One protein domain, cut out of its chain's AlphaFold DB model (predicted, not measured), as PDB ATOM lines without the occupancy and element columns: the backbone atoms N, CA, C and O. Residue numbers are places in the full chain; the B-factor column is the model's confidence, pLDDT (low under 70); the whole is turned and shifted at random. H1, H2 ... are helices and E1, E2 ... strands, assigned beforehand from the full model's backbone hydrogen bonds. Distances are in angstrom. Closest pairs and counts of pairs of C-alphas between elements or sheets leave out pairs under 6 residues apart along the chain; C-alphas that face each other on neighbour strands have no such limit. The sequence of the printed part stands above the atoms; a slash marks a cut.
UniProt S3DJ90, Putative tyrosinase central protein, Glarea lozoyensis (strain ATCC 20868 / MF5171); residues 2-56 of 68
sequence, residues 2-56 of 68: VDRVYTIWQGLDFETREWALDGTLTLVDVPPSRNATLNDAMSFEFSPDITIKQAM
ATOM      1  N   VAL A   2      71.835   3.559 -14.710       96.50
ATOM      2  CA  VAL A   2      72.748   4.119 -15.732       96.50
ATOM      3  C   VAL A   2      74.209   3.764 -15.443       96.50
ATOM      4  O   VAL A   2      74.852   3.148 -16.284       96.50
ATOM      5  N   ASP A   3      74.684   4.050 -14.228       96.31
ATOM      6  CA  ASP A   3      76.073   3.772 -13.846       96.31
ATOM      7  C   ASP A   3      76.429   2.281 -13.948       96.31
ATOM      8  O   ASP A   3      77.395   1.929 -14.605       96.31
ATOM      9  N   ARG A   4      75.559   1.377 -13.468       96.88
ATOM     10  CA  ARG A   4      75.728  -0.078 -13.650       96.88
ATOM     11  C   ARG A   4      75.967  -0.480 -15.108       96.88
ATOM     12  O   ARG A   4      76.832  -1.307 -15.376       96.88
ATOM     13  N   VAL A   5      75.178   0.049 -16.042       97.56
ATOM     14  CA  VAL A   5      75.321  -0.284 -17.470       97.56
ATOM     15  C   VAL A   5      76.634   0.272 -18.022       97.56
ATOM     16  O   VAL A   5      77.309  -0.424 -18.778       97.56
ATOM     17  N   TYR A   6      77.028   1.476 -17.605       96.94
ATOM     18  CA  TYR A   6      78.315   2.061 -17.973       96.94
ATOM     19  C   TYR A   6      79.495   1.252 -17.414       96.94
ATOM     20  O   TYR A   6      80.381   0.872 -18.175       96.94
ATOM     21  N   THR A   7      79.446   0.856 -16.139       96.94
ATOM     22  CA  THR A   7      80.439  -0.028 -15.513       96.94
ATOM     23  C   THR A   7      80.564  -1.359 -16.256       96.94
ATOM     24  O   THR A   7      81.672  -1.833 -16.495       96.94
ATOM     25  N   ILE A   8      79.440  -1.965 -16.660       97.00
ATOM     26  CA  ILE A   8      79.456  -3.190 -17.474       97.00
ATOM     27  C   ILE A   8      80.136  -2.922 -18.821       97.00
ATOM     28  O   ILE A   8      80.990  -3.701 -19.231       97.00
ATOM     29  N   TRP A   9      79.794  -1.824 -19.501       97.88
ATOM     30  CA  TRP A   9      80.403  -1.460 -20.782       97.88
ATOM     31  C   TRP A   9      81.917  -1.234 -20.672       97.88
ATOM     32  O   TRP A   9      82.648  -1.715 -21.544       97.88
ATOM     33  N   GLN A  10      82.386  -0.570 -19.611       97.56
ATOM     34  CA  GLN A  10      83.812  -0.398 -19.324       97.56
ATOM     35  C   GLN A  10      84.491  -1.750 -19.077       97.56
ATOM     36  O   GLN A  10      85.555  -2.014 -19.630       97.56
ATOM     37  N   GLY A  11      83.844  -2.640 -18.318       96.19
ATOM     38  CA  GLY A  11      84.396  -3.949 -17.967       96.19
ATOM     39  C   GLY A  11      84.537  -4.944 -19.121       96.19
ATOM     40  O   GLY A  11      85.224  -5.950 -18.968       96.19
ATOM     41  N   LEU A  12      83.929  -4.672 -20.280       97.94
ATOM     42  CA  LEU A  12      84.130  -5.471 -21.494       97.94
ATOM     43  C   LEU A  12      85.514  -5.252 -22.134       97.94
ATOM     44  O   LEU A  12      85.967  -6.125 -22.867       97.94
ATOM     45  N   ASP A  13      86.153  -4.103 -21.894       98.06
ATOM     46  CA  ASP A  13      87.505  -3.780 -22.369       98.06
ATOM     47  C   ASP A  13      88.104  -2.651 -21.514       98.06
ATOM     48  O   ASP A  13      88.029  -1.469 -21.857       98.06
ATOM     49  N   PHE A  14      88.676  -3.014 -20.367       95.25
ATOM     50  CA  PHE A  14      89.221  -2.032 -19.429       95.25
ATOM     51  C   PHE A  14      90.373  -1.209 -20.013       95.25
ATOM     52  O   PHE A  14      90.504  -0.039 -19.658       95.25
ATOM     53  N   GLU A  15      91.186  -1.783 -20.905       96.94
ATOM     54  CA  GLU A  15      92.364  -1.101 -21.454       96.94
ATOM     55  C   GLU A  15      91.973   0.135 -22.261       96.94
ATOM     56  O   GLU A  15      92.629   1.173 -22.161       96.94
ATOM     57  N   THR A  16      90.880   0.048 -23.025       97.81
ATOM     58  CA  THR A  16      90.435   1.157 -23.875       97.81
ATOM     59  C   THR A  16      89.302   1.977 -23.265       97.81
ATOM     60  O   THR A  16      89.148   3.146 -23.620       97.81
ATOM     61  N   ARG A  17      88.507   1.407 -22.347       98.00
ATOM     62  CA  ARG A  17      87.238   2.014 -21.904       98.00
ATOM     63  C   ARG A  17      87.247   2.604 -20.512       98.00
ATOM     64  O   ARG A  17      86.399   3.447 -20.231       98.00
ATOM     65  N   GLU A  18      88.172   2.204 -19.642       96.38
ATOM     66  CA  GLU A  18      88.181   2.691 -18.257       96.38
ATOM     67  C   GLU A  18      88.269   4.224 -18.188       96.38
ATOM     68  O   GLU A  18      87.625   4.848 -17.352       96.38
ATOM     69  N   TRP A  19      89.001   4.831 -19.121       97.56
ATOM     70  CA  TRP A  19      89.240   6.275 -19.173       97.56
ATOM     71  C   TRP A  19      88.683   6.933 -20.441       97.56
ATOM     72  O   TRP A  19      89.065   8.056 -20.771       97.56
ATOM     73  N   ALA A  20      87.808   6.233 -21.170       97.69
ATOM     74  CA  ALA A  20      87.217   6.744 -22.399       97.69
ATOM     75  C   ALA A  20      86.236   7.883 -22.100       97.69
ATOM     76  O   ALA A  20      85.299   7.719 -21.319       97.69
ATOM     77  N   LEU A  21      86.441   9.021 -22.761       96.56
ATOM     78  CA  LEU A  21      85.634  10.228 -22.626       96.56
ATOM     79  C   LEU A  21      85.447  10.861 -24.007       96.56
ATOM     80  O   LEU A  21      86.387  10.888 -24.801       96.56
ATOM     81  N   ASP A  22      84.248  11.373 -24.274       96.75
ATOM     82  CA  ASP A  22      83.918  12.100 -25.498       96.75
ATOM     83  C   ASP A  22      82.910  13.221 -25.198       96.75
ATOM     84  O   ASP A  22      82.091  13.095 -24.283       96.75
ATOM     85  N   GLY A  23      82.982  14.312 -25.962       96.94
ATOM     86  CA  GLY A  23      82.124  15.491 -25.824       96.94
ATOM     87  C   GLY A  23      82.798  16.745 -25.247       96.94
ATOM     88  O   GLY A  23      84.009  16.796 -25.003       96.94
ATOM     89  N   THR A  24      81.989  17.790 -25.054       98.12
ATOM     90  CA  THR A  24      82.408  19.119 -24.576       98.12
ATOM     91  C   THR A  24      81.744  19.474 -23.239       98.12
ATOM     92  O   THR A  24      80.964  18.699 -22.686       98.12
ATOM     93  N   LEU A  25      82.091  20.629 -22.668       97.50
ATOM     94  CA  LEU A  25      81.659  21.057 -21.327       97.50
ATOM     95  C   LEU A  25      80.259  21.688 -21.289       97.50
ATOM     96  O   LEU A  25      79.774  22.066 -20.223       97.50
ATOM     97  N   THR A  26      79.615  21.839 -22.440       97.12
ATOM     98  CA  THR A  26      78.296  22.456 -22.582       97.12
ATOM     99  C   THR A  26      77.313  21.464 -23.181       97.12
ATOM    100  O   THR A  26      77.661  20.590 -23.974       97.12
ATOM    101  N   LEU A  27      76.047  21.580 -22.780       96.94
ATOM    102  CA  LEU A  27      75.005  20.660 -23.216       96.94
ATOM    103  C   LEU A  27      74.848  20.732 -24.746       96.94
ATOM    104  O   LEU A  27      74.527  21.787 -25.288       96.94
ATOM    105  N   VAL A  28      75.076  19.604 -25.427       96.94
ATOM    106  CA  VAL A  28      75.076  19.494 -26.905       96.94
ATOM    107  C   VAL A  28      76.043  20.483 -27.582       96.94
ATOM    108  O   VAL A  28      75.819  20.890 -28.716       96.94
ATOM    109  N   ASP A  29      77.109  20.889 -26.891       97.69
ATOM    110  CA  ASP A  29      78.053  21.908 -27.362       97.69
ATOM    111  C   ASP A  29      77.394  23.269 -27.683       97.69
ATOM    112  O   ASP A  29      77.789  23.985 -28.605       97.69
ATOM    113  N   VAL A  30      76.352  23.645 -26.921       97.50
ATOM    114  CA  VAL A  30      75.651  24.932 -27.057       97.50
ATOM    115  C   VAL A  30      75.671  25.718 -25.732       97.50
ATOM    116  O   VAL A  30      75.024  25.301 -24.768       97.50
ATOM    117  N   PRO A  31      76.346  26.887 -25.663       96.69
ATOM    118  CA  PRO A  31      77.278  27.417 -26.666       96.69
ATOM    119  C   PRO A  31      78.529  26.526 -26.795       96.69
ATOM    120  O   PRO A  31      78.823  25.792 -25.851       96.69
ATOM    121  N   PRO A  32      79.291  26.606 -27.900       97.75
ATOM    122  CA  PRO A  32      80.471  25.768 -28.084       97.75
ATOM    123  C   PRO A  32      81.495  25.927 -26.963       97.75
ATOM    124  O   PRO A  32      81.768  27.043 -26.506       97.75
ATOM    125  N   SER A  33      82.086  24.816 -26.536       98.06
ATOM    126  CA  SER A  33      83.148  24.787 -25.532       98.06
ATOM    127  C   SER A  33      84.268  23.828 -25.934       98.06
ATOM    128  O   SER A  33      84.194  23.120 -26.933       98.06
ATOM    129  N   ARG A  34      85.379  23.842 -25.191       98.00
ATOM    130  CA  ARG A  34      86.474  22.898 -25.447       98.00
ATOM    131  C   ARG A  34      86.061  21.465 -25.097       98.00
ATOM    132  O   ARG A  34      85.184  21.258 -24.259       98.00
ATOM    133  N   ASN A  35      86.781  20.496 -25.656       98.25
ATOM    134  CA  ASN A  35      86.637  19.090 -25.284       98.25
ATOM    135  C   ASN A  35      86.847  18.883 -23.780       98.25
ATOM    136  O   ASN A  35      87.722  19.509 -23.160       98.25
ATOM    137  N   ALA A  36      86.054  17.968 -23.230       97.81
ATOM    138  CA  ALA A  36      86.230  17.483 -21.878       97.81
ATOM    139  C   ALA A  36      87.497  16.620 -21.782       97.81
ATOM    140  O   ALA A  36      87.896  15.917 -22.711       97.81
ATOM    141  N   THR A  37      88.144  16.684 -20.630       98.19
ATOM    142  CA  THR A  37      89.367  15.973 -20.284       98.19
ATOM    143  C   THR A  37      89.212  15.365 -18.898       98.19
ATOM    144  O   THR A  37      88.449  15.853 -18.070       98.19
ATOM    145  N   LEU A  38      89.991  14.331 -18.590       97.56
ATOM    146  CA  LEU A  38      89.949  13.678 -17.276       97.56
ATOM    147  C   LEU A  38      90.267  14.624 -16.102       97.56
ATOM    148  O   LEU A  38      89.874  14.342 -14.975       97.56
ATOM    149  N   ASN A  39      90.960  15.735 -16.365       97.81
ATOM    150  CA  ASN A  39      91.345  16.723 -15.357       97.81
ATOM    151  C   ASN A  39      90.274  17.796 -15.118       97.81
ATOM    152  O   ASN A  39      90.468  18.653 -14.259       97.81
ATOM    153  N   ASP A  40      89.178  17.783 -15.877       98.00
ATOM    154  CA  ASP A  40      88.103  18.746 -15.683       98.00
ATOM    155  C   ASP A  40      87.392  18.524 -14.355       98.00
ATOM    156  O   ASP A  40      87.134  17.389 -13.954       98.00
ATOM    157  N   ALA A  41      87.105  19.627 -13.666       97.12
ATOM    158  CA  ALA A  41      86.453  19.608 -12.369       97.12
ATOM    159  C   ALA A  41      84.935  19.450 -12.524       97.12
ATOM    160  O   ALA A  41      84.290  20.150 -13.305       97.12
ATOM    161  N   MET A  42      84.376  18.550 -11.730       95.00
ATOM    162  CA  MET A  42      82.958  18.400 -11.457       95.00
ATOM    163  C   MET A  42      82.696  18.968 -10.067       95.00
ATOM    164  O   MET A  42      83.324  18.557  -9.088       95.00
ATOM    165  N   SER A  43      81.765  19.915  -9.998       95.50
ATOM    166  CA  SER A  43      81.429  20.630  -8.772       95.50
ATOM    167  C   SER A  43      79.987  20.353  -8.368       95.50
ATOM    168  O   SER A  43      79.086  20.339  -9.210       95.50
ATOM    169  N   PHE A  44      79.780  20.156  -7.070       94.25
ATOM    170  CA  PHE A  44      78.468  20.086  -6.439       94.25
ATOM    171  C   PHE A  44      78.502  20.957  -5.184       94.25
ATOM    172  O   PHE A  44      79.433  20.864  -4.394       94.25
ATOM    173  N   GLU A  45      77.471  21.772  -4.957       95.38
ATOM    174  CA  GLU A  45      77.476  22.804  -3.900       95.38
ATOM    175  C   GLU A  45      77.704  22.270  -2.472       95.38
ATOM    176  O   GLU A  45      78.095  23.019  -1.579       95.38
ATOM    177  N   PHE A  46      77.448  20.983  -2.239       95.12
ATOM    178  CA  PHE A  46      77.510  20.339  -0.927       95.12
ATOM    179  C   PHE A  46      78.711  19.395  -0.752       95.12
ATOM    180  O   PHE A  46      78.798  18.709   0.269       95.12
ATOM    181  N   SER A  47      79.630  19.323  -1.719       94.38
ATOM    182  CA  SER A  47      80.824  18.477  -1.631       94.38
ATOM    183  C   SER A  47      82.061  19.180  -2.188       94.38
ATOM    184  O   SER A  47      81.935  20.100  -2.989       94.38
ATOM    185  N   PRO A  48      83.273  18.741  -1.812       94.94
ATOM    186  CA  PRO A  48      84.479  19.163  -2.510       94.94
ATOM    187  C   PRO A  48      84.397  18.834  -4.003       94.94
ATOM    188  O   PRO A  48      83.836  17.801  -4.382       94.94
ATOM    189  N   ASP A  49      84.992  19.692  -4.828       96.81
ATOM    190  CA  ASP A  49      85.145  19.436  -6.256       96.81
ATOM    191  C   ASP A  49      86.015  18.196  -6.482       96.81
ATOM    192  O   ASP A  49      87.027  17.985  -5.804       96.81
ATOM    193  N   ILE A  50      85.634  17.393  -7.472       96.69
ATOM    194  CA  ILE A  50      86.407  16.236  -7.922       96.69
ATOM    195  C   ILE A  50      86.681  16.349  -9.413       96.69
ATOM    196  O   ILE A  50      85.946  16.995 -10.147       96.69
ATOM    197  N   THR A  51      87.729  15.702  -9.894       97.38
ATOM    198  CA  THR A  51      87.989  15.596 -11.334       97.38
ATOM    199  C   THR A  51      87.119  14.513 -11.972       97.38
ATOM    200  O   THR A  51      86.743  13.551 -11.298       97.38
ATOM    201  N   ILE A  52      86.852  14.611 -13.280       97.38
ATOM    202  CA  ILE A  52      86.191  13.540 -14.049       97.38
ATOM    203  C   ILE A  52      86.891  12.201 -13.796       97.38
ATOM    204  O   ILE A  52      86.225  11.213 -13.500       97.38
ATOM    205  N   LYS A  53      88.232  12.186 -13.801       97.06
ATOM    206  CA  LYS A  53      89.044  10.993 -13.514       97.06
ATOM    207  C   LYS A  53      88.618  10.280 -12.227       97.06
ATOM    208  O   LYS A  53      88.515   9.058 -12.211       97.06
ATOM    209  N   GLN A  54      88.349  11.020 -11.157       96.69
ATOM    210  CA  GLN A  54      87.999  10.420  -9.868       96.69
ATOM    211  C   GLN A  54      86.647   9.693  -9.879       96.69
ATOM    212  O   GLN A  54      86.420   8.835  -9.032       96.69
ATOM    213  N   ALA A  55      85.773   9.991 -10.844       95.31
ATOM    214  CA  ALA A  55      84.473   9.339 -10.983       95.31
ATOM    215  C   ALA A  55      84.435   8.214 -12.031       95.31
ATOM    216  O   ALA A  55      83.431   7.513 -12.114       95.31
ATOM    217  N   MET A  56      85.487   8.023 -12.835       96.69
ATOM    218  CA  MET A  56      85.436   7.096 -13.978       96.69
ATOM    219  C   MET A  56      85.424   5.618 -13.590       96.69
ATOM    220  O   MET A  56      84.981   4.790 -14.381       96.69
TER     221      MET A  56
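This is residues 2 to 56 of the 68 residues of the protein "Putative tyrosinase central protein" of Glarea lozoyensis (strain ATCC 20868 / MF5171) (UniProt S3DJ90). Picture a loose, open model: at one end the helix H1 and the short helix H2 make a corner, and from there a long stretch with no named element, residues 18 to 40, runs off to the far end near Pro 31 and folds back. It leads into a small hairpin of two strands, E1 and E2, and the short helix H3 follows straight on from E2 and turns in towards the middle. The corner sticks out at residues 11 to 16. The printed part has 55 residues, with H1, H2, E1, E2 and H3 in that order along the chain, and its one sheet, E1 - E2, is antiparallel. The class is mixed, helices and strands, with 27 residues, under half, in named elements; the whole is loose, with a radius of gyration of the C-alphas of 12.8 A and spans of 33 by 27 by 20 A.

Find C-alpha 2 at (72.748, 4.119, -15.732); from there H1 runs through residues 2 to 11, 14.3 A long. H2 is residues 14 to 17, 5.1 A long. After residues 18 to 40 look for C-alpha 41 at (86.453, 19.608, -12.369), where E1 begins; it covers residues 41 to 44, 10.0 A. E2 is residues 47 to 51, 12.4 A. H3 is residues 52 to 55, 5.5 A, and ends at C-alpha 55, (84.473, 9.339, -10.983).

Begin at H1 and H2: they only just touch, with 3 pairs of C-alphas within 8 A, and only at the corner by their link; the closest C-alphas are those of Gln 10 and Arg 17, 4.9 A apart. Further on, E1 and E2 form a hairpin, antiparallel at 159 degrees between their directions. There the C-alphas of 41 and 51 face each other at 4.4 A, and N 42 and O 50 are within hydrogen-bond range at 2.7 A, as are N 50 and O 42 at 3.0 A. The closest C-alphas of E1 and H3 are those of Ala 41 and Ile 52, 6.3 A apart. H3 touches no helix; H1 is apart from E1, E2 and H3, and H2 is apart from E2 and H3. In H1 every O i to N i+4 pair is within hydrogen-bond range; H2 and H3 are too short for such a pair, and their single O i to N i+3 pair is within range in H3 but not in H2.

Look for the two C-alphas farthest apart, those of Leu 12 and Pro 31, at 34.0 A. The printed part, residues 2 to 56, has no cut. The link from H2 to E1, 23 residues, is long; the other three links are tight. The mean pLDDT of the printed part is 96.9, and no printed residue is under 70.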